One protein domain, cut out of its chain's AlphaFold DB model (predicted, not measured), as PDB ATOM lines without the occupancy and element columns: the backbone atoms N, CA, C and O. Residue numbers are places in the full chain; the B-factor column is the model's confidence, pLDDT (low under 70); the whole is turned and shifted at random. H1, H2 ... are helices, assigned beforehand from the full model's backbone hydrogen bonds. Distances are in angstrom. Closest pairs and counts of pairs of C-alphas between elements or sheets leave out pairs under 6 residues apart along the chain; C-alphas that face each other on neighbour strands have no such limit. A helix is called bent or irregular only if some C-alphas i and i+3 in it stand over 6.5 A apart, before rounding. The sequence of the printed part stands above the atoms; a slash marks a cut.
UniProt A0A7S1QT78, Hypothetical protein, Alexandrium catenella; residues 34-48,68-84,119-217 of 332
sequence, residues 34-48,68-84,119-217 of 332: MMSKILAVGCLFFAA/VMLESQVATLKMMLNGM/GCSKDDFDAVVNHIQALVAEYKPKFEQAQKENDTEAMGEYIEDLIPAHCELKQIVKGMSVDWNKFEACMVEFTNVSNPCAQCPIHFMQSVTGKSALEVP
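This is residues 34 to 48, 68 to 84 and 119 to 217 of the 332 residues of the protein "Hypothetical protein" of Alexandrium catenella (UniProt A0A7S1QT78). The long bent helix H3 arches along one side of this domain, from a crossed pair of helices, H6 and H7, near one end to a helical hairpin of H3b and H4 at the other. Between these ends, across from H3a, H1 and H2 make a second crossed pair, and H2 packs on H4. The 131 printed residues, with seven named helices in the order H1 to H7 and no named strand, are all helix by class. The whole is compact, with a radius of gyration of the C-alphas of 15.2 A and spans of 44 by 36 by 24 A.

H1, residues 34 to 48, touches H2, residues 68 to 83, the same way at a steep tilt of 41 degrees; their closest C-alphas, of Ala 48 and Leu 77, are 5.7 A apart. H3, residues 122 to 149, was assigned as one helix by its hydrogen bonds, but is bent: C-alphas 138 and 141 are 7.0 A apart, and its arms H3a, residues 122 to 138, and H3b, residues 141 to 149, stand at a steep tilt of 43 degrees. H3b touches H4, residues 152 to 161, opposite ways at a shallow tilt of 19 degrees in a helical hairpin; the closest C-alphas, of Ala 146 and Met 155, are 6.2 A apart. Residues 71 to 76 of H2 touch H4 at 69 degrees, a steep tilt only just short of about perpendicular; the closest C-alphas are those of Ala 75 and Gly 156, at 6.2 A. H5, residues 169 to 172, touches H6, residues 180 to 191, with C-alphas 172 and 183 closest at 5.8 A. H6 touches H7, residues 195 to 209, opposite ways at a steep tilt of 54 degrees, with Val 188 and Ala 198 closest, their C-alphas 6.0 A apart. H1 and H4 are apart. In H2, H3a, H3b, H4 and H6 every O i to N i+4 pair is within hydrogen-bond range, against 10 of 11 in H1 and 8 of 11 in H7; H5 is too short for such a pair.

H1 begins at C-alpha 34 (128.917, 162.530, 94.191) and is 20.0 A long, H2 22.2 A. H3a measures 24.4 A from C-alpha 122 (126.804, 179.016, 104.233), H3b 12.3 A, H4 14.3 A, H5 5.0 A and H6 15.9 A. H7, 20.8 A, ends at C-alpha 209 (136.970, 154.404, 112.693).

The C-alphas farthest apart, of Lys 148 and Leu 214, are 44.7 A apart. Residues 49 to 67 and 85 to 118 are not printed; the gaps are 18.6 A and 32.1 A between C-alphas. Of the links printed whole, none is long. Residues 34 to 48 and 68 to 84 are under pLDDT 70; the mean of the printed part is 75.2.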
ATOM      1  N   MET A  34     127.623 162.056  93.679       27.30
ATOM      2  CA  MET A  34     128.917 162.530  94.191       27.30
ATOM      3  C   MET A  34     128.929 162.711  95.716       27.30
ATOM      4  O   MET A  34     129.916 162.372  96.367       27.30
ATOM      5  N   MET A  35     127.807 163.133  96.307       28.25
ATOM      6  CA  MET A  35     127.609 163.080  97.764       28.25
ATOM      7  C   MET A  35     127.553 161.625  98.267       28.25
ATOM      8  O   MET A  35     128.133 161.310  99.309       28.25
ATOM      9  N   SER A  36     126.961 160.715  97.478       34.16
ATOM     10  CA  SER A  36     127.041 159.261  97.689       34.16
ATOM     11  C   SER A  36     128.484 158.770  97.682       34.16
ATOM     12  O   SER A  36     128.855 157.996  98.552       34.16
ATOM     13  N   LYS A  37     129.345 159.287  96.797       32.66
ATOM     14  CA  LYS A  37     130.777 158.952  96.775       32.66
ATOM     15  C   LYS A  37     131.525 159.426  98.024       32.66
ATOM     16  O   LYS A  37     132.388 158.696  98.484       32.66
ATOM     17  N   ILE A  38     131.187 160.563  98.635       32.47
ATOM     18  CA  ILE A  38     131.848 161.049  99.868       32.47
ATOM     19  C   ILE A  38     131.435 160.218 101.099       32.47
ATOM     20  O   ILE A  38     132.279 159.840 101.914       32.47
ATOM     21  N   LEU A  39     130.152 159.858 101.211       32.75
ATOM     22  CA  LEU A  39     129.659 158.932 102.242       32.75
ATOM     23  C   LEU A  39     130.138 157.492 101.999       32.75
ATOM     24  O   LEU A  39     130.542 156.808 102.940       32.75
ATOM     25  N   ALA A  40     130.177 157.056 100.737       36.41
ATOM     26  CA  ALA A  40     130.740 155.778 100.325       36.41
ATOM     27  C   ALA A  40     132.244 155.728 100.573       36.41
ATOM     28  O   ALA A  40     132.718 154.690 100.991       36.41
ATOM     29  N   VAL A  41     132.991 156.824 100.424       34.22
ATOM     30  CA  VAL A  41     134.400 156.912 100.835       34.22
ATOM     31  C   VAL A  41     134.529 156.619 102.333       34.22
ATOM     32  O   VAL A  41     135.357 155.791 102.705       34.22
ATOM     33  N   GLY A  42     133.640 157.152 103.178       32.88
ATOM     34  CA  GLY A  42     133.533 156.768 104.595       32.88
ATOM     35  C   GLY A  42     133.237 155.273 104.823       32.88
ATOM     36  O   GLY A  42     133.849 154.650 105.692       32.88
ATOM     37  N   CYS A  43     132.361 154.668 104.012       30.16
ATOM     38  CA  CYS A  43     132.061 153.226 104.033       30.16
ATOM     39  C   CYS A  43     133.158 152.344 103.383       30.16
ATOM     40  O   CYS A  43     133.286 151.164 103.705       30.16
ATOM     41  N   LEU A  44     133.987 152.895 102.499       32.12
ATOM     42  CA  LEU A  44     135.087 152.221 101.801       32.12
ATOM     43  C   LEU A  44     136.354 152.180 102.644       32.12
ATOM     44  O   LEU A  44     137.009 151.139 102.696       32.12
ATOM     45  N   PHE A  45     136.643 153.260 103.384       28.94
ATOM     46  CA  PHE A  45     137.626 153.245 104.472       28.94
ATOM     47  C   PHE A  45     137.357 152.081 105.435       28.94
ATOM     48  O   PHE A  45     138.280 151.484 105.988       28.94
ATOM     49  N   PHE A  46     136.081 151.727 105.590       34.44
ATOM     50  CA  PHE A  46     135.630 150.660 106.456       34.44
ATOM     51  C   PHE A  46     135.805 149.240 105.865       34.44
ATOM     52  O   PHE A  46     136.302 148.347 106.561       34.44
ATOM     53  N   ALA A  47     135.498 149.036 104.579       29.17
ATOM     54  CA  ALA A  47     135.749 147.770 103.877       29.17
ATOM     55  C   ALA A  47     137.256 147.458 103.728       29.17
ATOM     56  O   ALA A  47     137.669 146.303 103.856       29.17
ATOM     57  N   ALA A  48     138.095 148.484 103.542       29.28
ATOM     58  CA  ALA A  48     139.551 148.349 103.416       29.28
ATOM     59  C   ALA A  48     140.227 147.844 104.701       29.28
ATOM     60  O   ALA A  48     141.220 147.120 104.642       29.28
ATOM     61  N   VAL A  68     129.659 151.824  87.488       36.59
ATOM     62  CA  VAL A  68     130.567 152.958  87.775       36.59
ATOM     63  C   VAL A  68     130.683 153.225  89.270       36.59
ATOM     64  O   VAL A  68     131.765 153.540  89.761       36.59
ATOM     65  N   MET A  69     129.579 153.083  90.010       36.81
ATOM     66  CA  MET A  69     129.587 153.241  91.462       36.81
ATOM     67  C   MET A  69     130.379 152.105  92.114       36.81
ATOM     68  O   MET A  69     131.227 152.373  92.961       36.81
ATOM     69  N   LEU A  70     130.151 150.863  91.677       36.03
ATOM     70  CA  LEU A  70     130.818 149.682  92.219       36.03
ATOM     71  C   LEU A  70     132.308 149.630  91.835       36.03
ATOM     72  O   LEU A  70     133.141 149.333  92.681       36.03
ATOM     73  N   GLU A  71     132.676 149.975  90.601       37.50
ATOM     74  CA  GLU A  71     134.065 149.969  90.121       37.50
ATOM     75  C   GLU A  71     134.882 151.120  90.713       37.50
ATOM     76  O   GLU A  71     136.029 150.907  91.095       37.50
ATOM     77  N   SER A  72     134.288 152.305  90.905       36.59
ATOM     78  CA  SER A  72     134.900 153.402  91.670       36.59
ATOM     79  C   SER A  72     135.123 153.001  93.130       36.59
ATOM     80  O   SER A  72     136.209 153.211  93.672       36.59
ATOM     81  N   GLN A  73     134.127 152.361  93.751       39.69
ATOM     82  CA  GLN A  73     134.209 151.837  95.111       39.69
ATOM     83  C   GLN A  73     135.297 150.755  95.240       39.69
ATOM     84  O   GLN A  73     136.129 150.805  96.148       39.69
ATOM     85  N   VAL A  74     135.372 149.824  94.287       37.19
ATOM     86  CA  VAL A  74     136.380 148.757  94.229       37.19
ATOM     87  C   VAL A  74     137.776 149.304  93.907       37.19
ATOM     88  O   VAL A  74     138.750 148.834  94.491       37.19
ATOM     89  N   ALA A  75     137.910 150.315  93.046       37.56
ATOM     90  CA  ALA A  75     139.190 150.950  92.725       37.56
ATOM     91  C   ALA A  75     139.767 151.699  93.935       37.56
ATOM     92  O   ALA A  75     140.923 151.473  94.299       37.56
ATOM     93  N   THR A  76     138.951 152.496  94.633       38.41
ATOM     94  CA  THR A  76     139.345 153.167  95.882       38.41
ATOM     95  C   THR A  76     139.708 152.152  96.973       38.41
ATOM     96  O   THR A  76     140.737 152.299  97.636       38.41
ATOM     97  N   LEU A  77     138.944 151.062  97.108       34.84
ATOM     98  CA  LEU A  77     139.267 149.946  98.003       34.84
ATOM     99  C   LEU A  77     140.612 149.284  97.645       34.84
ATOM    100  O   LEU A  77     141.438 149.027  98.521       34.84
ATOM    101  N   LYS A  78     140.876 149.046  96.354       35.66
ATOM    102  CA  LYS A  78     142.109 148.415  95.852       35.66
ATOM    103  C   LYS A  78     143.338 149.308  96.057       35.66
ATOM    104  O   LYS A  78     144.393 148.810  96.457       35.66
ATOM    105  N   MET A  79     143.202 150.622  95.871       36.81
ATOM    106  CA  MET A  79     144.240 151.611  96.192       36.81
ATOM    107  C   MET A  79     144.549 151.644  97.696       36.81
ATOM    108  O   MET A  79     145.720 151.640  98.086       36.81
ATOM    109  N   MET A  80     143.523 151.587  98.553       34.19
ATOM    110  CA  MET A  80     143.693 151.529 100.011       34.19
ATOM    111  C   MET A  80     144.390 150.237 100.469       34.19
ATOM    112  O   MET A  80     145.342 150.296 101.249       34.19
ATOM    113  N   LEU A  81     144.005 149.075  99.930       36.91
ATOM    114  CA  LEU A  81     144.620 147.776 100.248       36.91
ATOM    115  C   LEU A  81     146.090 147.681  99.796       36.91
ATOM    116  O   LEU A  81     146.927 147.105 100.502       36.91
ATOM    117  N   ASN A  82     146.423 148.289  98.655       38.16
ATOM    118  CA  ASN A  82     147.806 148.442  98.199       38.16
ATOM    119  C   ASN A  82     148.609 149.383  99.115       38.16
ATOM    120  O   ASN A  82     149.761 149.086  99.440       38.16
ATOM    121  N   GLY A  83     148.005 150.481  99.585       34.72
ATOM    122  CA  GLY A  83     148.615 151.419 100.534       34.72
ATOM    123  C   GLY A  83     148.886 150.814 101.917       34.72
ATOM    124  O   GLY A  83     149.913 151.109 102.527       34.72
ATOM    125  N   MET A  84     148.019 149.907 102.377       35.44
ATOM    126  CA  MET A  84     148.159 149.181 103.648       35.44
ATOM    127  C   MET A  84     149.136 147.993 103.580       35.44
ATOM    128  O   MET A  84     149.381 147.329 104.587       35.44
ATOM    129  N   GLY A 119     130.667 175.082 113.584       82.00
ATOM    130  CA  GLY A 119     130.250 174.297 112.411       82.00
ATOM    131  C   GLY A 119     130.701 174.789 111.029       82.00
ATOM    132  O   GLY A 119     131.710 175.477 110.892       82.00
ATOM    133  N   CYS A 120     129.939 174.410 110.003       88.06
ATOM    134  CA  CYS A 120     130.057 174.961 108.654       88.06
ATOM    135  C   CYS A 120     129.192 176.219 108.499       88.06
ATOM    136  O   CYS A 120     128.078 176.303 109.020       88.06
ATOM    137  N   SER A 121     129.711 177.202 107.769       91.69
ATOM    138  CA  SER A 121     128.965 178.379 107.328       91.69
ATOM    139  C   SER A 121     128.274 178.129 105.983       91.69
ATOM    140  O   SER A 121     128.554 177.151 105.290       91.69
ATOM    141  N   LYS A 122     127.383 179.045 105.582       87.69
ATOM    142  CA  LYS A 122     126.804 179.016 104.233       87.69
ATOM    143  C   LYS A 122     127.885 179.144 103.152       87.69
ATOM    144  O   LYS A 122     127.820 178.431 102.159       87.69
ATOM    145  N   ASP A 123     128.887 179.991 103.378       91.62
ATOM    146  CA  ASP A 123     129.988 180.193 102.432       91.62
ATOM    147  C   ASP A 123     130.812 178.906 102.251       91.62
ATOM    148  O   ASP A 123     131.218 178.596 101.133       91.62
ATOM    149  N   ASP A 124     130.996 178.114 103.318       88.69
ATOM    150  CA  ASP A 124     131.636 176.793 103.227       88.69
ATOM    151  C   ASP A 124     130.817 175.834 102.357       88.69
ATOM    152  O   ASP A 124     131.363 175.117 101.522       88.69
ATOM    153  N   PHE A 125     129.493 175.832 102.527       84.50
ATOM    154  CA  PHE A 125     128.604 174.994 101.727       84.50
ATOM    155  C   PHE A 125     128.637 175.390 100.244       84.50
ATOM    156  O   PHE A 125     128.816 174.533  99.378       84.50
ATOM    157  N   ASP A 126     128.536 176.688  99.954       85.31
ATOM    158  CA  ASP A 126     128.611 177.214  98.592       85.31
ATOM    159  C   ASP A 126     129.984 176.900  97.958       85.31
ATOM    160  O   ASP A 126     130.050 176.533  96.782       85.31
ATOM    161  N   ALA A 127     131.079 176.968  98.726       86.25
ATOM    162  CA  ALA A 127     132.416 176.582  98.265       86.25
ATOM    163  C   ALA A 127     132.486 175.101  97.856       86.25
ATOM    164  O   ALA A 127     132.936 174.804  96.746       86.25
ATOM    165  N   VAL A 128     131.974 174.189  98.692       82.94
ATOM    166  CA  VAL A 128     131.926 172.746  98.385       82.94
ATOM    167  C   VAL A 128     131.096 172.478  97.137       82.94
ATOM    168  O   VAL A 128     131.545 171.755  96.249       82.94
ATOM    169  N   VAL A 129     129.895 173.059  97.041       82.19
ATOM    170  CA  VAL A 129     128.992 172.846  95.900       82.19
ATOM    171  C   VAL A 129     129.637 173.322  94.601       82.19
ATOM    172  O   VAL A 129     129.645 172.578  93.619       82.19
ATOM    173  N   ASN A 130     130.220 174.523  94.599       85.12
ATOM    174  CA  ASN A 130     130.896 175.073  93.424       85.12
ATOM    175  C   ASN A 130     132.108 174.223  93.019       85.12
ATOM    176  O   ASN A 130     132.300 173.951  91.833       85.12
ATOM    177  N   HIS A 131     132.900 173.767  93.992       85.19
ATOM    178  CA  HIS A 131     134.054 172.908  93.735       85.19
ATOM    179  C   HIS A 131     133.634 171.553  93.142       85.19
ATOM    180  O   HIS A 131     134.142 171.147  92.099       85.19
ATOM    181  N   ILE A 132     132.637 170.894  93.741       79.62
ATOM    182  CA  ILE A 132     132.056 169.643  93.237       79.62
ATOM    183  C   ILE A 132     131.531 169.816  91.809       79.62
ATOM    184  O   ILE A 132     131.818 168.991  90.946       79.62
ATOM    185  N   GLN A 133     130.792 170.890  91.528       83.50
ATOM    186  CA  GLN A 133     130.273 171.155  90.185       83.50
ATOM    187  C   GLN A 133     131.392 171.345  89.154       83.50
ATOM    188  O   GLN A 133     131.261 170.852  88.032       83.50
ATOM    189  N   ALA A 134     132.491 172.003  89.529       87.50
ATOM    190  CA  ALA A 134     133.658 172.153  88.667       87.50
ATOM    191  C   ALA A 134     134.317 170.796  88.362       87.50
ATOM    192  O   ALA A 134     134.522 170.472  87.192       87.50
ATOM    193  N   LEU A 135     134.553 169.968  89.388       84.38
ATOM    194  CA  LEU A 135     135.097 168.617  89.214       84.38
ATOM    195  C   LEU A 135     134.186 167.742  88.344       84.38
ATOM    196  O   LEU A 135     134.658 167.048  87.447       84.38
ATOM    197  N   VAL A 136     132.869 167.793  88.560       84.12
ATOM    198  CA  VAL A 136     131.894 167.076  87.726       84.12
ATOM    199  C   VAL A 136     131.987 167.530  86.275       84.12
ATOM    200  O   VAL A 136     132.062 166.687  85.387       84.12
ATOM    201  N   ALA A 137     131.981 168.838  86.020       91.00
ATOM    202  CA  ALA A 137     132.042 169.371  84.663       91.00
ATOM    203  C   ALA A 137     133.322 168.938  83.931       91.00
ATOM    204  O   ALA A 137     133.275 168.649  82.736       91.00
ATOM    205  N   GLU A 138     134.442 168.854  84.649       92.81
ATOM    206  CA  GLU A 138     135.724 168.435  84.092       92.81
ATOM    207  C   GLU A 138     135.821 166.917  83.866       92.81
ATOM    208  O   GLU A 138     136.234 166.472  82.792       92.81
ATOM    209  N   TYR A 139     135.463 166.108  84.866       89.81
ATOM    210  CA  TYR A 139     135.758 164.673  84.864       89.81
ATOM    211  C   TYR A 139     134.616 163.803  84.350       89.81
ATOM    212  O   TYR A 139     134.878 162.706  83.860       89.81
ATOM    213  N   LYS A 140     133.360 164.266  84.393       90.56
ATOM    214  CA  LYS A 140     132.214 163.512  83.855       90.56
ATOM    215  C   LYS A 140     132.435 162.996  82.425       90.56
ATOM    216  O   LYS A 140     132.266 161.795  82.234       90.56
ATOM    217  N   PRO A 141     132.850 163.811  81.431       95.38
ATOM    218  CA  PRO A 141     133.062 163.296  80.077       95.38
ATOM    219  C   PRO A 141     134.185 162.250  80.009       95.38
ATOM    220  O   PRO A 141     134.076 161.301  79.235       95.38
ATOM    221  N   LYS A 142     135.230 162.385  80.841       94.69
ATOM    222  CA  LYS A 142     136.342 161.426  80.925       94.69
ATOM    223  C   LYS A 142     135.859 160.082  81.482       94.69
ATOM    224  O   LYS A 142     136.100 159.043  80.875       94.69
ATOM    225  N   PHE A 143     135.099 160.103  82.580       88.44
ATOM    226  CA  PHE A 143     134.494 158.897  83.154       88.44
ATOM    227  C   PHE A 143     133.509 158.227  82.192       88.44
ATOM    228  O   PHE A 143     133.564 157.014  82.025       88.44
ATOM    229  N   GLU A 144     132.643 158.995  81.524       90.62
ATOM    230  CA  GLU A 144     131.710 158.452  80.527       90.62
ATOM    231  C   GLU A 144     132.445 157.805  79.345       90.62
ATOM    232  O   GLU A 144     131.960 156.824  78.780       90.62
ATOM    233  N   GLN A 145     133.600 158.344  78.951       95.69
ATOM    234  CA  GLN A 145     134.432 157.756  77.907       95.69
ATOM    235  C   GLN A 145     135.092 156.457  78.381       95.69
ATOM    236  O   GLN A 145     134.881 155.421  77.751       95.69
ATOM    237  N   ALA A 146     135.805 156.483  79.509       92.62
ATOM    238  CA  ALA A 146     136.443 155.294  80.075       92.62
ATOM    239  C   ALA A 146     135.422 154.175  80.342       92.62
ATOM    240  O   ALA A 146     135.691 153.005  80.082       92.62
ATOM    241  N   GLN A 147     134.202 154.521  80.766       88.69
ATOM    242  CA  GLN A 147     133.113 153.557  80.937       88.69
ATOM    243  C   GLN A 147     132.696 152.907  79.617       88.69
ATOM    244  O   GLN A 147     132.539 151.689  79.561       88.69
ATOM    245  N   LYS A 148     132.519 153.695  78.550       94.56
ATOM    246  CA  LYS A 148     132.178 153.161  77.219       94.56
ATOM    247  C   LYS A 148     133.265 152.237  76.678       94.56
ATOM    248  O   LYS A 148     132.949 151.287  75.969       94.56
ATOM    249  N   GLU A 149     134.518 152.522  77.015       96.75
ATOM    250  CA  GLU A 149     135.692 151.751  76.602       96.75
ATOM    251  C   GLU A 149     135.998 150.576  77.549       96.75
ATOM    252  O   GLU A 149     136.842 149.740  77.233       96.75
ATOM    253  N   ASN A 150     135.273 150.462  78.670       92.94
ATOM    254  CA  ASN A 150     135.546 149.508  79.747       92.94
ATOM    255  C   ASN A 150     137.000 149.606  80.262       92.94
ATOM    256  O   ASN A 150     137.628 148.595  80.591       92.94
ATOM    257  N   ASP A 151     137.534 150.828  80.308       94.75
ATOM    258  CA  ASP A 151     138.891 151.141  80.742       94.75
ATOM    259  C   ASP A 151     138.917 151.474  82.240       94.75
ATOM    260  O   ASP A 151     138.800 152.623  82.675       94.75
ATOM    261  N   THR A 152     139.051 150.431  83.057       88.69
ATOM    262  CA  THR A 152     139.130 150.567  84.517       88.69
ATOM    263  C   THR A 152     140.426 151.228  84.993       88.69
ATOM    264  O   THR A 152     140.467 151.731  86.115       88.69
ATOM    265  N   GLU A 153     141.490 151.195  84.183       92.25
ATOM    266  CA  GLU A 153     142.777 151.811  84.524       92.25
ATOM    267  C   GLU A 153     142.654 153.331  84.423       92.25
ATOM    268  O   GLU A 153     142.899 154.017  85.416       92.25
ATOM    269  N   ALA A 154     142.114 153.836  83.310       93.19
ATOM    270  CA  ALA A 154     141.825 155.257  83.131       93.19
ATOM    271  C   ALA A 154     140.873 155.801  84.209       93.19
ATOM    272  O   ALA A 154     141.093 156.884  84.748       93.19
ATOM    273  N   MET A 155     139.836 155.043  84.591       85.38
ATOM    274  CA  MET A 155     138.979 155.439  85.717       85.38
ATOM    275  C   MET A 155     139.760 155.587  87.027       85.38
ATOM    276  O   MET A 155     139.477 156.500  87.800       85.38
ATOM    277  N   GLY A 156     140.716 154.689  87.286       83.88
ATOM    278  CA  GLY A 156     141.593 154.758  88.450       83.88
ATOM    279  C   GLY A 156     142.472 156.005  88.423       83.88
ATOM    280  O   GLY A 156     142.497 156.741  89.407       83.88
ATOM    281  N   GLU A 157     143.110 156.287  87.288       89.19
ATOM    282  CA  GLU A 157     143.929 157.490  87.094       89.19
ATOM    283  C   GLU A 157     143.115 158.770  87.319       89.19
ATOM    284  O   GLU A 157     143.543 159.655  88.053       89.19
ATOM    285  N   TYR A 158     141.888 158.843  86.796       88.38
ATOM    286  CA  TYR A 158     141.018 160.001  87.019       88.38
ATOM    287  C   TYR A 158     140.653 160.197  88.488       88.38
ATOM    288  O   TYR A 158     140.507 161.333  88.923       88.38
ATOM    289  N   ILE A 159     140.491 159.117  89.258       83.00
ATOM    290  CA  ILE A 159     140.252 159.210  90.704       83.00
ATOM    291  C   ILE A 159     141.508 159.711  91.424       83.00
ATOM    292  O   ILE A 159     141.387 160.528  92.336       83.00
ATOM    293  N   GLU A 160     142.694 159.242  91.032       84.25
ATOM    294  CA  GLU A 160     143.960 159.721  91.598       84.25
ATOM    295  C   GLU A 160     144.182 161.208  91.290       84.25
ATOM    296  O   GLU A 160     144.555 161.957  92.191       84.25
ATOM    297  N   ASP A 161     143.841 161.658  90.079       87.75
ATOM    298  CA  ASP A 161     143.935 163.061  89.658       87.75
ATOM    299  C   ASP A 161     143.011 164.003  90.451       87.75
ATOM    300  O   ASP A 161     143.300 165.195  90.568       87.75
ATOM    301  N   LEU A 162     141.901 163.498  91.005       84.69
ATOM    302  CA  LEU A 162     141.022 164.293  91.871       84.69
ATOM    303  C   LEU A 162     141.688 164.628  93.212       84.69
ATOM    304  O   LEU A 162     141.254 165.556  93.887       84.69
ATOM    305  N   ILE A 163     142.712 163.881  93.628       82.38
ATOM    306  CA  ILE A 163     143.376 164.070  94.916       82.38
ATOM    307  C   ILE A 163     144.625 164.933  94.696       82.38
ATOM    308  O   ILE A 163     145.540 164.518  93.988       82.38
ATOM    309  N   PRO A 164     144.739 166.115  95.334       82.25
ATOM    310  CA  PRO A 164     145.944 166.928  95.219       82.25
ATOM    311  C   PRO A 164     147.216 166.136  95.570       82.25
ATOM    312  O   PRO A 164     147.224 165.337  96.502       82.25
ATOM    313  N   ALA A 165     148.340 166.378  94.892       84.19
ATOM    314  CA  ALA A 165     149.561 165.579  95.101       84.19
ATOM    315  C   ALA A 165     150.091 165.594  96.557       84.19
ATOM    316  O   ALA A 165     150.693 164.635  97.037       84.19
ATOM    317  N   HIS A 166     149.861 166.671  97.315       80.44
ATOM    318  CA  HIS A 166     150.229 166.740  98.739       80.44
ATOM    319  C   HIS A 166     149.202 166.043  99.664       80.44
ATOM    320  O   HIS A 166     149.496 165.796 100.835       80.44
ATOM    321  N   CYS A 167     148.027 165.699  99.132       84.69
ATOM    322  CA  CYS A 167     146.958 164.919  99.753       84.69
ATOM    323  C   CYS A 167     147.084 163.409  99.502       84.69
ATOM    324  O   CYS A 167     146.177 162.651  99.845       84.69
ATOM    325  N   GLU A 168     148.185 162.941  98.907       84.50
ATOM    326  CA  GLU A 168     148.395 161.517  98.658       84.50
ATOM    327  C   GLU A 168     148.140 160.676  99.918       84.50
ATOM    328  O   GLU A 168     148.686 160.936 100.999       84.50
ATOM    329  N   LEU A 169     147.368 159.595  99.763       79.25
ATOM    330  CA  LEU A 169     146.966 158.725 100.871       79.25
ATOM    331  C   LEU A 169     148.166 158.217 101.685       79.25
ATOM    332  O   LEU A 169     148.081 158.101 102.901       79.25
ATOM    333  N   LYS A 170     149.313 157.973 101.039       84.38
ATOM    334  CA  LYS A 170     150.561 157.542 101.699       84.38
ATOM    335  C   LYS A 170     151.133 158.584 102.666       84.38
ATOM    336  O   LYS A 170     151.895 158.236 103.565       84.38
ATOM    337  N   GLN A 171     150.820 159.863 102.470       86.25
ATOM    338  CA  GLN A 171     151.261 160.946 103.347       86.25
ATOM    339  C   GLN A 171     150.321 161.151 104.533       86.25
ATOM    340  O   GLN A 171     150.783 161.580 105.598       86.25
ATOM    341  N   ILE A 172     149.039 160.850 104.318       85.50
ATOM    342  CA  ILE A 172     147.943 160.921 105.283       85.50
ATOM    343  C   ILE A 172     147.952 159.691 106.192       85.50
ATOM    344  O   ILE A 172     147.849 159.820 107.405       85.50
ATOM    345  N   VAL A 173     148.108 158.492 105.641       84.12
ATOM    346  CA  VAL A 173     148.126 157.236 106.392       84.12
ATOM    347  C   VAL A 173     149.573 156.864 106.699       84.12
ATOM    348  O   VAL A 173     150.355 156.535 105.810       84.12
ATOM    349  N   LYS A 174     149.940 156.896 107.981       82.75
ATOM    350  CA  LYS A 174     151.258 156.477 108.471       82.75
ATOM    351  C   LYS A 174     151.114 155.208 109.302       82.75
ATOM    352  O   LYS A 174     150.685 155.239 110.455       82.75
ATOM    353  N   GLY A 175     151.510 154.076 108.722       84.69
ATOM    354  CA  GLY A 175     151.372 152.771 109.369       84.69
ATOM    355  C   GLY A 175     149.899 152.380 109.513       84.69
ATOM    356  O   GLY A 175     149.204 152.272 108.513       84.69
ATOM    357  N   MET A 176     149.434 152.176 110.750       78.56
ATOM    358  CA  MET A 176     148.035 151.825 111.069       78.56
ATOM    359  C   MET A 176     147.204 153.031 111.547       78.56
ATOM    360  O   MET A 176     146.173 152.856 112.189       78.56
ATOM    361  N   SER A 177     147.681 154.257 111.309       81.19
ATOM    362  CA  SER A 177     147.063 155.495 111.795       81.19
ATOM    363  C   SER A 177     146.902 156.507 110.672       81.19
ATOM    364  O   SER A 177     147.763 156.625 109.800       81.19
ATOM    365  N   VAL A 178     145.842 157.302 110.763       87.06
ATOM    366  CA  VAL A 178     145.660 158.517 109.967       87.06
ATOM    367  C   VAL A 178     146.345 159.686 110.685       87.06
ATOM    368  O   VAL A 178     146.204 159.860 111.895       87.06
ATOM    369  N   ASP A 179     147.125 160.470 109.951       90.88
ATOM    370  CA  ASP A 179     147.665 161.762 110.365       90.88
ATOM    371  C   ASP A 179     146.560 162.809 110.178       90.88
ATOM    372  O   ASP A 179     146.448 163.451 109.134       90.88
ATOM    373  N   TRP A 180     145.685 162.923 111.181       90.94
ATOM    374  CA  TRP A 180     144.475 163.749 111.109       90.94
ATOM    375  C   TRP A 180     144.756 165.228 110.822       90.94
ATOM    376  O   TRP A 180     143.932 165.874 110.190       90.94
ATOM    377  N   ASN A 181     145.925 165.746 111.212       92.56
ATOM    378  CA  ASN A 181     146.316 167.128 110.924       92.56
ATOM    379  C   ASN A 181     146.613 167.329 109.433       92.56
ATOM    380  O   ASN A 181     146.228 168.335 108.842       92.56
ATOM    381  N   LYS A 182     147.296 166.365 108.803       92.62
ATOM    382  CA  LYS A 182     147.502 166.386 107.349       92.62
ATOM    383  C   LYS A 182     146.204 166.157 106.597       92.62
ATOM    384  O   LYS A 182     145.984 166.785 105.569       92.62
ATOM    385  N   PHE A 183     145.364 165.264 107.111       90.25
ATOM    386  CA  PHE A 183     144.050 165.019 106.543       90.25
ATOM    387  C   PHE A 183     143.171 166.279 106.605       90.25
ATOM    388  O   PHE A 183     142.515 166.606 105.627       90.25
ATOM    389  N   GLU A 184     143.216 167.036 107.704       92.69
ATOM    390  CA  GLU A 184     142.546 168.336 107.820       92.69
ATOM    391  C   GLU A 184     143.057 169.348 106.803       92.69
ATOM    392  O   GLU A 184     142.255 169.903 106.058       92.69
ATOM    393  N   ALA A 185     144.375 169.561 106.742       93.25
ATOM    394  CA  ALA A 185     144.967 170.480 105.773       93.25
ATOM    395  C   ALA A 185     144.563 170.110 104.338       93.25
ATOM    396  O   ALA A 185     144.181 170.976 103.558       93.25
ATOM    397  N   CYS A 186     144.566 168.810 104.039       91.75
ATOM    398  CA  CYS A 186     144.109 168.288 102.766       91.75
ATOM    399  C   CYS A 186     142.626 168.578 102.500       91.75
ATOM    400  O   CYS A 186     142.282 169.050 101.424       91.75
ATOM    401  N   MET A 187     141.737 168.328 103.466       89.88
ATOM    402  CA  MET A 187     140.303 168.595 103.315       89.88
ATOM    403  C   MET A 187     140.029 170.077 103.065       89.88
ATOM    404  O   MET A 187     139.227 170.408 102.194       89.88
ATOM    405  N   VAL A 188     140.701 170.958 103.805       91.50
ATOM    406  CA  VAL A 188     140.599 172.416 103.653       91.50
ATOM    407  C   VAL A 188     141.048 172.844 102.262       91.50
ATOM    408  O   VAL A 188     140.328 173.579 101.597       91.50
ATOM    409  N   GLU A 189     142.196 172.355 101.794       89.50
ATOM    410  CA  GLU A 189     142.722 172.706 100.474       89.50
ATOM    411  C   GLU A 189     141.870 172.130  99.337       89.50
ATOM    412  O   GLU A 189     141.549 172.842  98.388       89.50
ATOM    413  N   PHE A 190     141.450 170.870  99.457       87.25
ATOM    414  CA  PHE A 190     140.645 170.188  98.451       87.25
ATOM    415  C   PHE A 190     139.259 170.817  98.310       87.25
ATOM    416  O   PHE A 190     138.821 171.116  97.208       87.25
ATOM    417  N   THR A 191     138.564 171.054  99.421       85.44
ATOM    418  CA  THR A 191     137.171 171.535  99.386       85.44
ATOM    419  C   THR A 191     137.035 173.053  99.461       85.44
ATOM    420  O   THR A 191     135.938 173.575  99.265       85.44
ATOM    421  N   ASN A 192     138.132 173.764  99.741       90.00
ATOM    422  CA  ASN A 192     138.166 175.207  99.977       90.00
ATOM    423  C   ASN A 192     137.201 175.675 101.090       90.00
ATOM    424  O   ASN A 192     136.669 176.784 101.041       90.00
ATOM    425  N   VAL A 193     136.960 174.821 102.091       91.81
ATOM    426  CA  VAL A 193     136.169 175.158 103.285       91.81
ATOM    427  C   VAL A 193     137.052 175.677 104.409       91.81
ATOM    428  O   VAL A 193     138.251 175.421 104.473       91.81
ATOM    429  N   SER A 194     136.442 176.362 105.361       94.38
ATOM    430  CA  SER A 194     137.085 176.796 106.589       94.38
ATOM    431  C   SER A 194     137.536 175.611 107.457       94.38
ATOM    432  O   SER A 194     136.883 174.566 107.513       94.38
ATOM    433  N   ASN A 195     138.628 175.790 108.215       94.44
ATOM    434  CA  ASN A 195     139.106 174.772 109.165       94.44
ATOM    435  C   ASN A 195     137.996 174.277 110.121       94.44
ATOM    436  O   ASN A 195     137.865 173.066 110.285       94.44
ATOM    437  N   PRO A 196     137.150 175.147 110.725       93.25
ATOM    438  CA  PRO A 196     136.006 174.700 111.524       93.25
ATOM    439  C   PRO A 196     135.074 173.718 110.810       93.25
ATOM    440  O   PRO A 196     134.656 172.736 111.419       93.25
ATOM    441  N   CYS A 197     134.772 173.957 109.531       91.25
ATOM    442  CA  CYS A 197     133.903 173.084 108.750       91.25
ATOM    443  C   CYS A 197     134.589 171.752 108.419       91.25
ATOM    444  O   CYS A 197     133.986 170.692 108.585       91.25
ATOM    445  N   ALA A 198     135.873 171.781 108.040       92.69
ATOM    446  CA  ALA A 198     136.655 170.574 107.756       92.69
ATOM    447  C   ALA A 198     136.743 169.621 108.964       92.69
ATOM    448  O   ALA A 198     136.808 168.404 108.790       92.69
ATOM    449  N   GLN A 199     136.674 170.144 110.193       94.50
ATOM    450  CA  GLN A 199     136.650 169.324 111.408       94.50
ATOM    451  C   GLN A 199     135.385 168.469 111.545       94.50
ATOM    452  O   GLN A 199     135.443 167.410 112.168       94.50
ATOM    453  N   CYS A 200     134.253 168.867 110.956       90.94
ATOM    454  CA  CYS A 200     133.001 168.112 111.048       90.94
ATOM    455  C   CYS A 200     133.124 166.676 110.496       90.94
ATOM    456  O   CYS A 200     132.932 165.727 111.267       90.94
ATOM    457  N   PRO A 201     133.488 166.460 109.212       89.44
ATOM    458  CA  PRO A 201     133.690 165.113 108.685       89.44
ATOM    459  C   PRO A 201     134.862 164.390 109.361       89.44
ATOM    460  O   PRO A 201     134.803 163.174 109.525       89.44
ATOM    461  N   ILE A 202     135.901 165.101 109.811       92.19
ATOM    462  CA  ILE A 202     137.055 164.496 110.499       92.19
ATOM    463  C   ILE A 202     136.654 163.911 111.845       92.19
ATOM    464  O   ILE A 202     136.969 162.757 112.130       92.19
ATOM    465  N   HIS A 203     135.928 164.671 112.661       93.50
ATOM    466  CA  HIS A 203     135.386 164.191 113.927       93.50
ATOM    467  C   HIS A 203     134.433 163.017 113.714       93.50
ATOM    468  O   HIS A 203     134.495 162.037 114.460       93.50
ATOM    469  N   PHE A 204     133.596 163.079 112.674       92.94
ATOM    470  CA  PHE A 204     132.757 161.953 112.286       92.94
ATOM    471  C   PHE A 204     133.600 160.711 111.968       92.94
ATOM    472  O   PHE A 204     133.418 159.686 112.623       92.94
ATOM    473  N   MET A 205     134.579 160.804 111.063       91.00
ATOM    474  CA  MET A 205     135.456 159.682 110.708       91.00
ATOM    475  C   MET A 205     136.197 159.132 111.919       91.00
ATOM    476  O   MET A 205     136.122 157.939 112.178       91.00
ATOM    477  N   GLN A 206     136.810 159.990 112.731       91.44
ATOM    478  CA  GLN A 206     137.449 159.597 113.987       91.44
ATOM    479  C   GLN A 206     136.501 158.839 114.921       91.44
ATOM    480  O   GLN A 206     136.910 157.886 115.579       91.44
ATOM    481  N   SER A 207     135.235 159.251 114.995       90.38
ATOM    482  CA  SER A 207     134.233 158.584 115.828       90.38
ATOM    483  C   SER A 207     133.775 157.236 115.259       90.38
ATOM    484  O   SER A 207     133.406 156.341 116.019       90.38
ATOM    485  N   VAL A 208     133.830 157.079 113.933       90.88
ATOM    486  CA  VAL A 208     133.430 155.861 113.224       90.88
ATOM    487  C   VAL A 208     134.564 154.843 113.170       90.88
ATOM    488  O   VAL A 208     134.312 153.666 113.412       90.88
ATOM    489  N   THR A 209     135.796 155.272 112.891       88.25
ATOM    490  CA  THR A 209     136.970 154.404 112.693       88.25
ATOM    491  C   THR A 209     137.857 154.283 113.930       88.25
ATOM    492  O   THR A 209     138.695 153.389 114.000       88.25
ATOM    493  N   GLY A 210     137.691 155.171 114.911       88.94
ATOM    494  CA  GLY A 210     138.625 155.352 116.022       88.94
ATOM    495  C   GLY A 210     139.753 156.325 115.664       88.94
ATOM    496  O   GLY A 210     140.172 156.429 114.508       88.94
ATOM    497  N   LYS A 211     140.263 157.050 116.667       89.06
ATOM    498  CA  LYS A 211     141.354 158.031 116.487       89.06
ATOM    499  C   LYS A 211     142.731 157.385 116.433       89.06
ATOM    500  O   LYS A 211     143.675 157.986 115.923       89.06
ATOM    501  N   SER A 212     142.843 156.187 116.994       86.44
ATOM    502  CA  SER A 212     144.079 155.429 117.138       86.44
ATOM    503  C   SER A 212     143.804 153.930 117.032       86.44
ATOM    504  O   SER A 212     142.677 153.483 117.246       86.44
ATOM    505  N   ALA A 213     144.843 153.133 116.776       83.81
ATOM    506  CA  ALA A 213     144.733 151.673 116.698       83.81
ATOM    507  C   ALA A 213     144.141 151.026 117.970       83.81
ATOM    508  O   ALA A 213     143.542 149.959 117.893       83.81
ATOM    509  N   LEU A 214     144.275 151.676 119.134       88.75
ATOM    510  CA  LEU A 214     143.703 151.206 120.403       88.75
ATOM    511  C   LEU A 214     142.189 151.438 120.502       88.75
ATOM    512  O   LEU A 214     141.511 150.744 121.255       88.75
ATOM    513  N   GLU A 215     141.657 152.404 119.753       88.69
ATOM    514  CA  GLU A 215     140.226 152.720 119.717       88.69
ATOM    515  C   GLU A 215     139.477 151.927 118.644       88.69
ATOM    516  O   GLU A 215     138.264 151.763 118.756       88.69
ATOM    517  N   VAL A 216     140.186 151.394 117.637       86.31
ATOM    518  CA  VAL A 216     139.591 150.603 116.547       86.31
ATOM    519  C   VAL A 216     138.666 149.499 117.080       86.31
ATOM    520  O   VAL A 216     137.521 149.478 116.636       86.31
ATOM    521  N   PRO A 217     139.038 148.659 118.075       88.69
ATOM    522  CA  PRO A 217     138.152 147.619 118.618       88.69
ATOM    523  C   PRO A 217     136.792 148.118 119.133       88.69
ATOM    524  O   PRO A 217     135.826 147.360 119.159       88.69
TER     525      PRO A 217